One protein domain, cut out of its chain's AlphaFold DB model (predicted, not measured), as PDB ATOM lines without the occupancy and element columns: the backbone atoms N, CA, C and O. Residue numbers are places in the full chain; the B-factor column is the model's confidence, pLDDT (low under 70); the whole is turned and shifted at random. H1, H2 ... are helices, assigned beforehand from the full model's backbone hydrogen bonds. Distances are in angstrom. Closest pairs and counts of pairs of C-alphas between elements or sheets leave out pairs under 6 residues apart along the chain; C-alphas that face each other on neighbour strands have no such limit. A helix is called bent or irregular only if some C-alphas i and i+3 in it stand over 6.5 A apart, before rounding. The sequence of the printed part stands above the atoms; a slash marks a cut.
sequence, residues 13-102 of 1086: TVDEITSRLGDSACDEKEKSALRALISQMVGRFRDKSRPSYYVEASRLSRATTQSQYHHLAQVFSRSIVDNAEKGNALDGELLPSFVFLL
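What this domain is: This is residues 13 to 102 of the 1086 residues of the protein "NACHT domain-containing protein" of Aspergillus aculeatus (strain ATCC 16872 / CBS 172.66 / WB 5094) (UniProt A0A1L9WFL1). Helix H3 sits in the middle of an elongated body, with H1 and H5 packed on it, while longer H2 covers H1 and H3, and H4 covers H3 and H5. Residues 24 to 29 and 84 to 89 stick out. The printed part has 90 residues with five named helices, H1 to H5, and no named strand: all helix, only just compact, close to loose, radius of gyration of the C-alphas 14.2 A, spanning 51 by 20 by 19 A.

How they stand to each other: H1, residues 14 to 22, and H2, residues 28 to 47, form a hairpin; the C-alphas of Leu 21 and Lys 31 are closest, 5.9 A. H2, H3, residues 51 to 62, and H4, residues 66 to 82, make an up-and-down bundle, each running against the one before. H3 touches H5, residues 94 to 102, at a shallow tilt of 10 degrees; the closest C-alphas, of Ser 58 and Leu 101, are 4.8 A apart. H1, H2, H4 and H5 have every O i to N i+4 pair within hydrogen-bond range; irregular H3, with C-alphas 52 and 55 7.3 A apart, has 4 of 8.

Where its parts are: H1 begins at C-alpha 14 (121.204, 128.989, 103.326); H5 ends at C-alpha 102 (129.573, 142.001, 110.498). H2 measures 28.5 A.

The domain as a whole: The printed part has no cut. The link H4 to H5 is long. Residues 84 to 89 have pLDDT under 70.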
ATOM      1  N   THR A  13     120.487 124.939 100.589       86.81
ATOM      2  CA  THR A  13     121.468 125.966 100.968       86.81
ATOM      3  C   THR A  13     120.833 127.108 101.757       86.81
ATOM      4  O   THR A  13     119.645 127.398 101.627       86.81
ATOM      5  N   VAL A  14     121.642 127.803 102.563       86.69
ATOM      6  CA  VAL A  14     121.204 128.989 103.326       86.69
ATOM      7  C   VAL A  14     120.835 130.164 102.411       86.69
ATOM      8  O   VAL A  14     119.919 130.931 102.711       86.69
ATOM      9  N   ASP A  15     121.503 130.283 101.263       82.94
ATOM     10  CA  ASP A  15     121.187 131.319 100.276       82.94
ATOM     11  C   ASP A  15     119.812 131.084  99.645       82.94
ATOM     12  O   ASP A  15     119.054 132.032  99.450       82.94
ATOM     13  N   GLU A  16     119.440 129.822  99.408       86.69
ATOM     14  CA  GLU A  16     118.102 129.454  98.945       86.69
ATOM     15  C   GLU A  16     117.023 129.798  99.982       86.69
ATOM     16  O   GLU A  16     115.990 130.355  99.617       86.69
ATOM     17  N   ILE A  17     117.277 129.557 101.277       88.25
ATOM     18  CA  ILE A  17     116.374 129.980 102.367       88.25
ATOM     19  C   ILE A  17     116.150 131.495 102.313       88.25
ATOM     20  O   ILE A  17     115.013 131.964 102.349       88.25
ATOM     21  N   THR A  18     117.236 132.261 102.199       83.25
ATOM     22  CA  THR A  18     117.194 133.729 102.166       83.25
ATOM     23  C   THR A  18     116.460 134.234 100.923       83.25
ATOM     24  O   THR A  18     115.607 135.115 101.023       83.25
ATOM     25  N   SER A  19     116.737 133.641  99.757       85.50
ATOM     26  CA  SER A  19     116.079 133.986  98.495       85.50
ATOM     27  C   SER A  19     114.574 133.734  98.551       85.50
ATOM     28  O   SER A  19     113.801 134.590  98.133       85.50
ATOM     29  N   ARG A  20     114.145 132.586  99.090       87.88
ATOM     30  CA  ARG A  20     112.720 132.234  99.198       87.88
ATOM     31  C   ARG A  20     111.972 133.099 100.213       87.88
ATOM     32  O   ARG A  20     110.796 133.378 100.013       87.88
ATOM     33  N   LEU A  21     112.629 133.548 101.283       85.88
ATOM     34  CA  LEU A  21     112.030 134.489 102.239       85.88
ATOM     35  C   LEU A  21     111.826 135.889 101.648       85.88
ATOM     36  O   LEU A  21     110.874 136.569 102.033       85.88
ATOM     37  N   GLY A  22     112.708 136.307 100.734       76.62
ATOM     38  CA  GLY A  22     112.612 137.581 100.018       76.62
ATOM     39  C   GLY A  22     111.633 137.576  98.839       76.62
ATOM     40  O   GLY A  22     111.266 138.647  98.359       76.62
ATOM     41  N   ASP A  23     111.198 136.401  98.377       82.25
ATOM     42  CA  ASP A  23     110.255 136.270  97.267       82.25
ATOM     43  C   ASP A  23     108.815 136.580  97.717       82.25
ATOM     44  O   ASP A  23     108.282 135.998  98.670       82.25
ATOM     45  N   SER A  24     108.159 137.503  97.010       72.75
ATOM     46  CA  SER A  24     106.766 137.873  97.259       72.75
ATOM     47  C   SER A  24     105.779 136.777  96.851       72.75
ATOM     48  O   SER A  24     104.674 136.746  97.392       72.75
ATOM     49  N   ALA A  25     106.173 135.857  95.961       76.88
ATOM     50  CA  ALA A  25     105.360 134.723  95.519       76.88
ATOM     51  C   ALA A  25     105.400 133.514  96.478       76.88
ATOM     52  O   ALA A  25     104.608 132.583  96.320       76.88
ATOM     53  N   CYS A  26     106.302 133.517  97.464       80.38
ATOM     54  CA  CYS A  26     106.456 132.440  98.439       80.38
ATOM     55  C   CYS A  26     105.275 132.402  99.429       80.38
ATOM     56  O   CYS A  26     104.892 133.435  99.989       80.38
ATOM     57  N   ASP A  27     104.714 131.208  99.654       82.62
ATOM     58  CA  ASP A  27     103.565 130.997 100.543       82.62
ATOM     59  C   ASP A  27     103.912 131.344 102.001       82.62
ATOM     60  O   ASP A  27     104.994 131.031 102.500       82.62
ATOM     61  N   GLU A  28     102.976 131.945 102.737       86.75
ATOM     62  CA  GLU A  28     103.226 132.358 104.125       86.75
ATOM     63  C   GLU A  28     103.489 131.164 105.055       86.75
ATOM     64  O   GLU A  28     104.256 131.287 106.016       86.75
ATOM     65  N   LYS A  29     102.929 129.981 104.759       85.94
ATOM     66  CA  LYS A  29     103.251 128.760 105.515       85.94
ATOM     67  C   LYS A  29     104.679 128.290 105.246       85.94
ATOM     68  O   LYS A  29     105.347 127.865 106.190       85.94
ATOM     69  N   GLU A  30     105.165 128.418 104.009       90.06
ATOM     70  CA  GLU A  30     106.571 128.146 103.692       90.06
ATOM     71  C   GLU A  30     107.479 129.131 104.431       90.06
ATOM     72  O   GLU A  30     108.420 128.712 105.103       90.06
ATOM     73  N   LYS A  31     107.162 130.431 104.410       89.81
ATOM     74  CA  LYS A  31     107.940 131.436 105.153       89.81
ATOM     75  C   LYS A  31     107.970 131.152 106.655       89.81
ATOM     76  O   LYS A  31     109.015 131.336 107.277       89.81
ATOM     77  N   SER A  32     106.868 130.688 107.251       90.69
ATOM     78  CA  SER A  32     106.846 130.255 108.660       90.69
ATOM     79  C   SER A  32     107.805 129.090 108.905       90.69
ATOM     80  O   SER A  32     108.657 129.171 109.790       90.69
ATOM     81  N   ALA A  33     107.739 128.047 108.070       91.38
ATOM     82  CA  ALA A  33     108.618 126.884 108.162       91.38
ATOM     83  C   ALA A  33     110.104 127.257 108.004       91.38
ATOM     84  O   ALA A  33     110.952 126.788 108.765       91.38
ATOM     85  N   LEU A  34     110.423 128.149 107.063       93.12
ATOM     86  CA  LEU A  34     111.776 128.665 106.855       93.12
ATOM     87  C   LEU A  34     112.273 129.481 108.060       93.12
ATOM     88  O   LEU A  34     113.407 129.293 108.499       93.12
ATOM     89  N   ARG A  35     111.432 130.337 108.659       92.62
ATOM     90  CA  ARG A  35     111.782 131.085 109.885       92.62
ATOM     91  C   ARG A  35     111.999 130.163 111.088       92.62
ATOM     92  O   ARG A  35     112.903 130.409 111.893       92.62
ATOM     93  N   ALA A  36     111.213 129.092 111.208       92.69
ATOM     94  CA  ALA A  36     111.412 128.065 112.228       92.69
ATOM     95  C   ALA A  36     112.750 127.334 112.032       92.69
ATOM     96  O   ALA A  36     113.487 127.123 112.998       92.69
ATOM     97  N   LEU A  37     113.112 127.023 110.783       93.94
ATOM     98  CA  LEU A  37     114.400 126.415 110.445       93.94
ATOM     99  C   LEU A  37     115.579 127.344 110.774       93.94
ATOM    100  O   LEU A  37     116.520 126.906 111.431       93.94
ATOM    101  N   ILE A  38     115.499 128.634 110.422       93.44
ATOM    102  CA  ILE A  38     116.507 129.644 110.804       93.44
ATOM    103  C   ILE A  38     116.660 129.704 112.324       93.44
ATOM    104  O   ILE A  38     117.778 129.697 112.836       93.44
ATOM    105  N   SER A  39     115.547 129.724 113.058       93.38
ATOM    106  CA  SER A  39     115.569 129.766 114.524       93.38
ATOM    107  C   SER A  39     116.292 128.553 115.115       93.38
ATOM    108  O   SER A  39     117.088 128.708 116.040       93.38
ATOM    109  N   GLN A  40     116.076 127.363 114.542       93.88
ATOM    110  CA  GLN A  40     116.784 126.146 114.942       93.88
ATOM    111  C   GLN A  40     118.272 126.188 114.591       93.88
ATOM    112  O   GLN A  40     119.095 125.816 115.422       93.88
ATOM    113  N   MET A  41     118.645 126.693 113.412       93.81
ATOM    114  CA  MET A  41     120.054 126.862 113.038       93.81
ATOM    115  C   MET A  41     120.785 127.826 113.981       93.81
ATOM    116  O   MET A  41     121.878 127.516 114.454       93.81
ATOM    117  N   VAL A  42     120.174 128.969 114.308       92.62
ATOM    118  CA  VAL A  42     120.744 129.944 115.252       92.62
ATOM    119  C   VAL A  42     120.885 129.331 116.649       92.62
ATOM    120  O   VAL A  42     121.934 129.477 117.275       92.62
ATOM    121  N   GLY A  43     119.865 128.608 117.127       91.44
ATOM    122  CA  GLY A  43     119.913 127.901 118.411       91.44
ATOM    123  C   GLY A  43     121.014 126.837 118.457       91.44
ATOM    124  O   GLY A  43     121.829 126.823 119.374       91.44
ATOM    125  N   ARG A  44     121.117 126.011 117.413       91.56
ATOM    126  CA  ARG A  44     122.161 124.986 117.264       91.56
ATOM    127  C   ARG A  44     123.563 125.573 117.296       91.56
ATOM    128  O   ARG A  44     124.414 125.067 118.026       91.56
ATOM    129  N   PHE A  45     123.790 126.646 116.545       91.88
ATOM    130  CA  PHE A  45     125.078 127.329 116.538       91.88
ATOM    131  C   PHE A  45     125.410 127.930 117.910       91.88
ATOM    132  O   PHE A  45     126.553 127.846 118.357       91.88
ATOM    133  N   ARG A  46     124.403 128.465 118.613       89.31
ATOM    134  CA  ARG A  46     124.541 128.989 119.977       89.31
ATOM    135  C   ARG A  46     124.930 127.922 120.993       89.31
ATOM    136  O   ARG A  46     125.805 128.180 121.818       89.31
ATOM    137  N   ASP A  47     124.294 126.759 120.939       87.31
ATOM    138  CA  ASP A  47     124.499 125.696 121.924       87.31
ATOM    139  C   ASP A  47     125.765 124.876 121.643       87.31
ATOM    140  O   ASP A  47     126.422 124.392 122.566       87.31
ATOM    141  N   LYS A  48     126.109 124.693 120.362       84.62
ATOM    142  CA  LYS A  48     127.238 123.871 119.907       84.62
ATOM    143  C   LYS A  48     127.965 124.548 118.746       84.62
ATOM    144  O   LYS A  48     127.832 124.137 117.598       84.62
ATOM    145  N   SER A  49     128.785 125.552 119.043       84.06
ATOM    146  CA  SER A  49     129.662 126.173 118.041       84.06
ATOM    147  C   SER A  49     130.724 125.179 117.550       84.06
ATOM    148  O   SER A  49     131.384 124.515 118.353       84.06
ATOM    149  N   ARG A  50     130.885 125.056 116.226       85.31
ATOM    150  CA  ARG A  50     131.898 124.216 115.568       85.31
ATOM    151  C   ARG A  50     132.427 124.910 114.312       85.31
ATOM    152  O   ARG A  50     131.641 125.587 113.648       85.31
ATOM    153  N   PRO A  51     133.690 124.665 113.920       83.69
ATOM    154  CA  PRO A  51     134.254 125.233 112.700       83.69
ATOM    155  C   PRO A  51     133.440 124.995 111.428       83.69
ATOM    156  O   PRO A  51     133.245 125.906 110.629       83.69
ATOM    157  N   SER A  52     132.858 123.801 111.289       84.75
ATOM    158  CA  SER A  52     132.030 123.442 110.134       84.75
ATOM    159  C   SER A  52     130.752 124.282 109.993       84.75
ATOM    160  O   SER A  52     130.161 124.307 108.915       84.75
ATOM    161  N   TYR A  53     130.316 124.976 111.053       88.81
ATOM    162  CA  TYR A  53     129.102 125.796 111.049       88.81
ATOM    163  C   TYR A  53     129.347 127.259 110.668       88.81
ATOM    164  O   TYR A  53     128.386 127.945 110.332       88.81
ATOM    165  N   TYR A  54     130.588 127.761 110.714       87.50
ATOM    166  CA  TYR A  54     130.872 129.198 110.596       87.50
ATOM    167  C   TYR A  54     130.348 129.817 109.295       87.50
ATOM    168  O   TYR A  54     129.687 130.858 109.327       87.50
ATOM    169  N   VAL A  55     130.543 129.136 108.168       85.38
ATOM    170  CA  VAL A  55     130.111 129.632 106.856       85.38
ATOM    171  C   VAL A  55     128.590 129.759 106.793       85.38
ATOM    172  O   VAL A  55     128.072 130.833 106.494       85.38
ATOM    173  N   GLU A  56     127.860 128.692 107.129       87.75
ATOM    174  CA  GLU A  56     126.391 128.677 107.097       87.75
ATOM    175  C   GLU A  56     125.794 129.652 108.119       87.75
ATOM    176  O   GLU A  56     124.865 130.388 107.788       87.75
ATOM    177  N   ALA A  57     126.367 129.727 109.325       89.75
ATOM    178  CA  ALA A  57     125.934 130.650 110.370       89.75
ATOM    179  C   ALA A  57     126.096 132.120 109.960       89.75
ATOM    180  O   ALA A  57     125.205 132.929 110.213       89.75
ATOM    181  N   SER A  58     127.199 132.480 109.294       87.94
ATOM    182  CA  SER A  58     127.423 133.860 108.845       87.94
ATOM    183  C   SER A  58     126.417 134.305 107.778       87.94
ATOM    184  O   SER A  58     125.961 135.451 107.798       87.94
ATOM    185  N   ARG A  59     125.993 133.393 106.893       86.44
ATOM    186  CA  ARG A  59     125.021 133.668 105.820       86.44
ATOM    187  C   ARG A  59     123.603 133.904 106.329       86.44
ATOM    188  O   ARG A  59     122.860 134.657 105.703       86.44
ATOM    189  N   LEU A  60     123.255 133.356 107.495       88.06
ATOM    190  CA  LEU A  60     121.957 133.596 108.135       88.06
ATOM    191  C   LEU A  60     121.720 135.072 108.470       88.06
ATOM    192  O   LEU A  60     120.564 135.478 108.551       88.06
ATOM    193  N   SER A  61     122.778 135.878 108.609       85.06
ATOM    194  CA  SER A  61     122.687 137.306 108.951       85.06
ATOM    195  C   SER A  61     121.706 138.101 108.074       85.06
ATOM    196  O   SER A  61     121.077 139.034 108.564       85.06
ATOM    197  N   ARG A  62     121.512 137.693 106.811       79.69
ATOM    198  CA  ARG A  62     120.602 138.323 105.837       79.69
ATOM    199  C   ARG A  62     119.115 138.039 106.077       79.69
ATOM    200  O   ARG A  62     118.273 138.741 105.529       79.69
ATOM    201  N   ALA A  63     118.792 136.996 106.840       82.69
ATOM    202  CA  ALA A  63     117.428 136.501 107.047       82.69
ATOM    203  C   ALA A  63     117.022 136.417 108.534       82.69
ATOM    204  O   ALA A  63     115.905 136.002 108.850       82.69
ATOM    205  N   THR A  64     117.916 136.789 109.454       85.50
ATOM    206  CA  THR A  64     117.681 136.750 110.905       85.50
ATOM    207  C   THR A  64     117.038 138.018 111.448       85.50
ATOM    208  O   THR A  64     117.311 139.122 110.986       85.50
ATOM    209  N   THR A  65     116.252 137.872 112.516       84.81
ATOM    210  CA  THR A  65     115.810 139.011 113.335       84.81
ATOM    211  C   THR A  65     116.981 139.624 114.109       84.81
ATOM    212  O   THR A  65     118.000 138.968 114.326       84.81
ATOM    213  N   GLN A  66     116.828 140.854 114.608       80.88
ATOM    214  CA  GLN A  66     117.871 141.541 115.385       80.88
ATOM    215  C   GLN A  66     118.355 140.720 116.598       80.88
ATOM    216  O   GLN A  66     119.552 140.631 116.858       80.88
ATOM    217  N   SER A  67     117.441 140.047 117.307       83.62
ATOM    218  CA  SER A  67     117.791 139.181 118.445       83.62
ATOM    219  C   SER A  67     118.567 137.928 118.019       83.62
ATOM    220  O   SER A  67     119.528 137.537 118.680       83.62
ATOM    221  N   GLN A  68     118.184 137.305 116.902       87.94
ATOM    222  CA  GLN A  68     118.901 136.149 116.360       87.94
ATOM    223  C   GLN A  68     120.297 136.539 115.868       87.94
ATOM    224  O   GLN A  68     121.264 135.830 116.148       87.94
ATOM    225  N   TYR A  69     120.413 137.685 115.196       87.50
ATOM    226  CA  TYR A  69     121.690 138.231 114.758       87.50
ATOM    227  C   TYR A  69     122.635 138.474 115.941       87.50
ATOM    228  O   TYR A  69     123.793 138.062 115.909       87.50
ATOM    229  N   HIS A  70     122.121 139.054 117.026       84.25
ATOM    230  CA  HIS A  70     122.880 139.262 118.254       84.25
ATOM    231  C   HIS A  70     123.440 137.950 118.830       84.25
ATOM    232  O   HIS A  70     124.599 137.894 119.246       84.25
ATOM    233  N   HIS A  71     122.654 136.867 118.816       86.44
ATOM    234  CA  HIS A  71     123.139 135.551 119.233       86.44
ATOM    235  C   HIS A  71     124.245 135.015 118.323       86.44
ATOM    236  O   HIS A  71     125.245 134.518 118.839       86.44
ATOM    237  N   LEU A  72     124.105 135.142 116.999       89.69
ATOM    238  CA  LEU A  72     125.156 134.740 116.061       89.69
ATOM    239  C   LEU A  72     126.455 135.507 116.336       89.69
ATOM    240  O   LEU A  72     127.498 134.889 116.550       89.69
ATOM    241  N   ALA A  73     126.375 136.838 116.407       87.12
ATOM    242  CA  ALA A  73     127.502 137.715 116.699       87.12
ATOM    243  C   ALA A  73     128.216 137.320 118.001       87.12
ATOM    244  O   ALA A  73     129.430 137.130 118.010       87.12
ATOM    245  N   GLN A  74     127.461 137.107 119.083       87.00
ATOM    246  CA  GLN A  74     128.015 136.719 120.380       87.00
ATOM    247  C   GLN A  74     128.776 135.385 120.324       87.00
ATOM    248  O   GLN A  74     129.818 135.243 120.968       87.00
ATOM    249  N   VAL A  75     128.275 134.404 119.570       89.19
ATOM    250  CA  VAL A  75     128.916 133.087 119.431       89.19
ATOM    251  C   VAL A  75     130.219 133.188 118.645       89.19
ATOM    252  O   VAL A  75     131.209 132.571 119.045       89.19
ATOM    253  N   PHE A  76     130.259 133.988 117.578       89.81
ATOM    254  CA  PHE A  76     131.506 134.262 116.861       89.81
ATOM    255  C   PHE A  76     132.532 134.953 117.764       89.81
ATOM    256  O   PHE A  76     133.680 134.518 117.818       89.81
ATOM    257  N   SER A  77     132.119 135.961 118.533       87.94
ATOM    258  CA  SER A  77     133.014 136.685 119.441       87.94
ATOM    259  C   SER A  77     133.566 135.789 120.542       87.94
ATOM    260  O   SER A  77     134.768 135.812 120.793       87.94
ATOM    261  N   ARG A  78     132.727 134.933 121.145       87.06
ATOM    262  CA  ARG A  78     133.189 133.896 122.083       87.06
ATOM    263  C   ARG A  78     134.150 132.927 121.412       87.06
ATOM    264  O   ARG A  78     135.219 132.697 121.946       87.06
ATOM    265  N   SER A  79     133.835 132.454 120.207       87.50
ATOM    266  CA  SER A  79     134.719 131.546 119.465       87.50
ATOM    267  C   SER A  79     136.087 132.188 119.194       87.50
ATOM    268  O   SER A  79     137.105 131.516 119.308       87.50
ATOM    269  N   ILE A  80     136.147 133.487 118.882       87.00
ATOM    270  CA  ILE A  80     137.411 134.224 118.707       87.00
ATOM    271  C   ILE A  80     138.182 134.324 120.031       87.00
ATOM    272  O   ILE A  80     139.398 134.143 120.031       87.00
ATOM    273  N   VAL A  81     137.487 134.594 121.140       85.00
ATOM    274  CA  VAL A  81     138.078 134.691 122.484       85.00
ATOM    275  C   VAL A  81     138.594 133.333 122.968       85.00
ATOM    276  O   VAL A  81     139.748 133.246 123.374       85.00
ATOM    277  N   ASP A  82     137.802 132.270 122.852       81.00
ATOM    278  CA  ASP A  82     138.172 130.908 123.259       81.00
ATOM    279  C   ASP A  82     139.374 130.395 122.445       81.00
ATOM    280  O   ASP A  82     140.272 129.737 122.965       81.00
ATOM    281  N   ASN A  83     139.447 130.755 121.158       72.94
ATOM    282  CA  ASN A  83     140.594 130.433 120.307       72.94
ATOM    283  C   ASN A  83     141.802 131.366 120.522       72.94
ATOM    284  O   ASN A  83     142.840 131.163 119.889       72.94
ATOM    285  N   ALA A  84     141.713 132.397 121.366       66.88
ATOM    286  CA  ALA A  84     142.836 133.290 121.653       66.88
ATOM    287  C   ALA A  84     143.826 132.714 122.680       66.88
ATOM    288  O   ALA A  84     144.942 133.227 122.793       66.88
ATOM    289  N   GLU A  85     143.476 131.625 123.380       62.03
ATOM    290  CA  GLU A  85     144.397 130.929 124.282       62.03
ATOM    291  C   GLU A  85     145.639 130.420 123.517       62.03
ATOM    292  O   GLU A  85     145.565 129.803 122.450       62.03
ATOM    293  N   LYS A  86     146.821 130.772 124.033       52.84
ATOM    294  CA  LYS A  86     148.110 130.744 123.322       52.84
ATOM    295  C   LYS A  86     148.439 129.357 122.742       52.84
ATOM    296  O   LYS A  86     148.639 128.411 123.494       52.84
ATOM    297  N   GLY A  87     148.612 129.277 121.417       54.72
ATOM    298  CA  GLY A  87     149.227 128.132 120.722       54.72
ATOM    299  C   GLY A  87     148.356 127.415 119.682       54.72
ATOM    300  O   GLY A  87     148.903 126.753 118.804       54.72
ATOM    301  N   ASN A  88     147.030 127.583 119.700       60.78
ATOM    302  CA  ASN A  88     146.144 126.923 118.730       60.78
ATOM    303  C   ASN A  88     146.050 127.718 117.425       60.78
ATOM    304  O   ASN A  88     145.930 128.941 117.471       60.78
ATOM    305  N   ALA A  89     146.083 127.064 116.259       62.38
ATOM    306  CA  ALA A  89     145.788 127.707 114.974       62.38
ATOM    307  C   ALA A  89     144.317 128.162 114.930       62.38
ATOM    308  O   ALA A  89     143.451 127.486 115.473       62.38
ATOM    309  N   LEU A  90     144.045 129.321 114.320       71.69
ATOM    310  CA  LEU A  90     142.664 129.743 114.081       71.69
ATOM    311  C   LEU A  90     142.131 128.854 112.975       71.69
ATOM    312  O   LEU A  90     142.851 128.607 112.004       71.69
ATOM    313  N   ASP A  91     140.881 128.433 113.106       75.12
ATOM    314  CA  ASP A  91     140.186 127.889 111.956       75.12
ATOM    315  C   ASP A  91     140.200 128.923 110.821       75.12
ATOM    316  O   ASP A  91     139.949 130.115 111.050       75.12
ATOM    317  N   GLY A  92     140.546 128.470 109.615       75.94
ATOM    318  CA  GLY A  92     140.711 129.340 108.453       75.94
ATOM    319  C   GLY A  92     139.443 130.112 108.100       75.94
ATOM    320  O   GLY A  92     139.545 131.211 107.562       75.94
ATOM    321  N   GLU A  93     138.270 129.592 108.473       82.12
ATOM    322  CA  GLU A  93     136.966 130.148 108.117       82.12
ATOM    323  C   GLU A  93     136.342 131.012 109.213       82.12
ATOM    324  O   GLU A  93     135.386 131.740 108.936       82.12
ATOM    325  N   LEU A  94     136.881 131.003 110.441       86.88
ATOM    326  CA  LEU A  94     136.310 131.770 111.553       86.88
ATOM    327  C   LEU A  94     136.324 133.280 111.277       86.88
ATOM    328  O   LEU A  94     135.292 133.940 111.401       86.88
ATOM    329  N   LEU A  95     137.483 133.835 110.905       87.25
ATOM    330  CA  LEU A  95     137.614 135.275 110.654       87.25
ATOM    331  C   LEU A  95     136.889 135.716 109.367       87.25
ATOM    332  O   LEU A  95     136.159 136.705 109.443       87.25
ATOM    333  N   PRO A  96     137.006 135.008 108.220       86.12
ATOM    334  CA  PRO A  96     136.198 135.296 107.033       86.12
ATOM    335  C   PRO A  96     134.691 135.293 107.306       86.12
ATOM    336  O   PRO A  96     134.010 136.261 106.967       86.12
ATOM    337  N   SER A  97     134.185 134.264 107.993       87.12
ATOM    338  CA  SER A  97     132.761 134.142 108.336       87.12
ATOM    339  C   SER A  97     132.306 135.248 109.286       87.12
ATOM    340  O   SER A  97     131.231 135.820 109.113       87.12
ATOM    341  N   PHE A  98     133.131 135.602 110.274       87.81
ATOM    342  CA  PHE A  98     132.813 136.696 111.184       87.81
ATOM    343  C   PHE A  98     132.761 138.045 110.458       87.81
ATOM    344  O   PHE A  98     131.815 138.807 110.639       87.81
ATOM    345  N   VAL A  99     133.726 138.324 109.577       85.25
ATOM    346  CA  VAL A  99     133.721 139.536 108.746       85.25
ATOM    347  C   VAL A  99     132.500 139.577 107.828       85.25
ATOM    348  O   VAL A  99     131.883 140.635 107.693       85.25
ATOM    349  N   PHE A 100     132.127 138.447 107.218       82.75
ATOM    350  CA  PHE A 100     130.915 138.354 106.407       82.75
ATOM    351  C   PHE A 100     129.671 138.700 107.232       82.75
ATOM    352  O   PHE A 100     128.846 139.496 106.786       82.75
ATOM    353  N   LEU A 101     129.557 138.167 108.452       85.94
ATOM    354  CA  LEU A 101     128.454 138.480 109.360       85.94
ATOM    355  C   LEU A 101     128.390 139.984 109.679       85.94
ATOM    356  O   LEU A 101     127.347 140.599 109.465       85.94
ATOM    357  N   LEU A 102     129.509 140.586 110.102       81.50
ATOM    358  CA  LEU A 102     129.573 142.001 110.498       81.50
ATOM    359  C   LEU A 102     129.183 142.961 109.370       81.50
ATOM    360  O   LEU A 102     128.544 143.981 109.621       81.50
TER     361      LEU A 102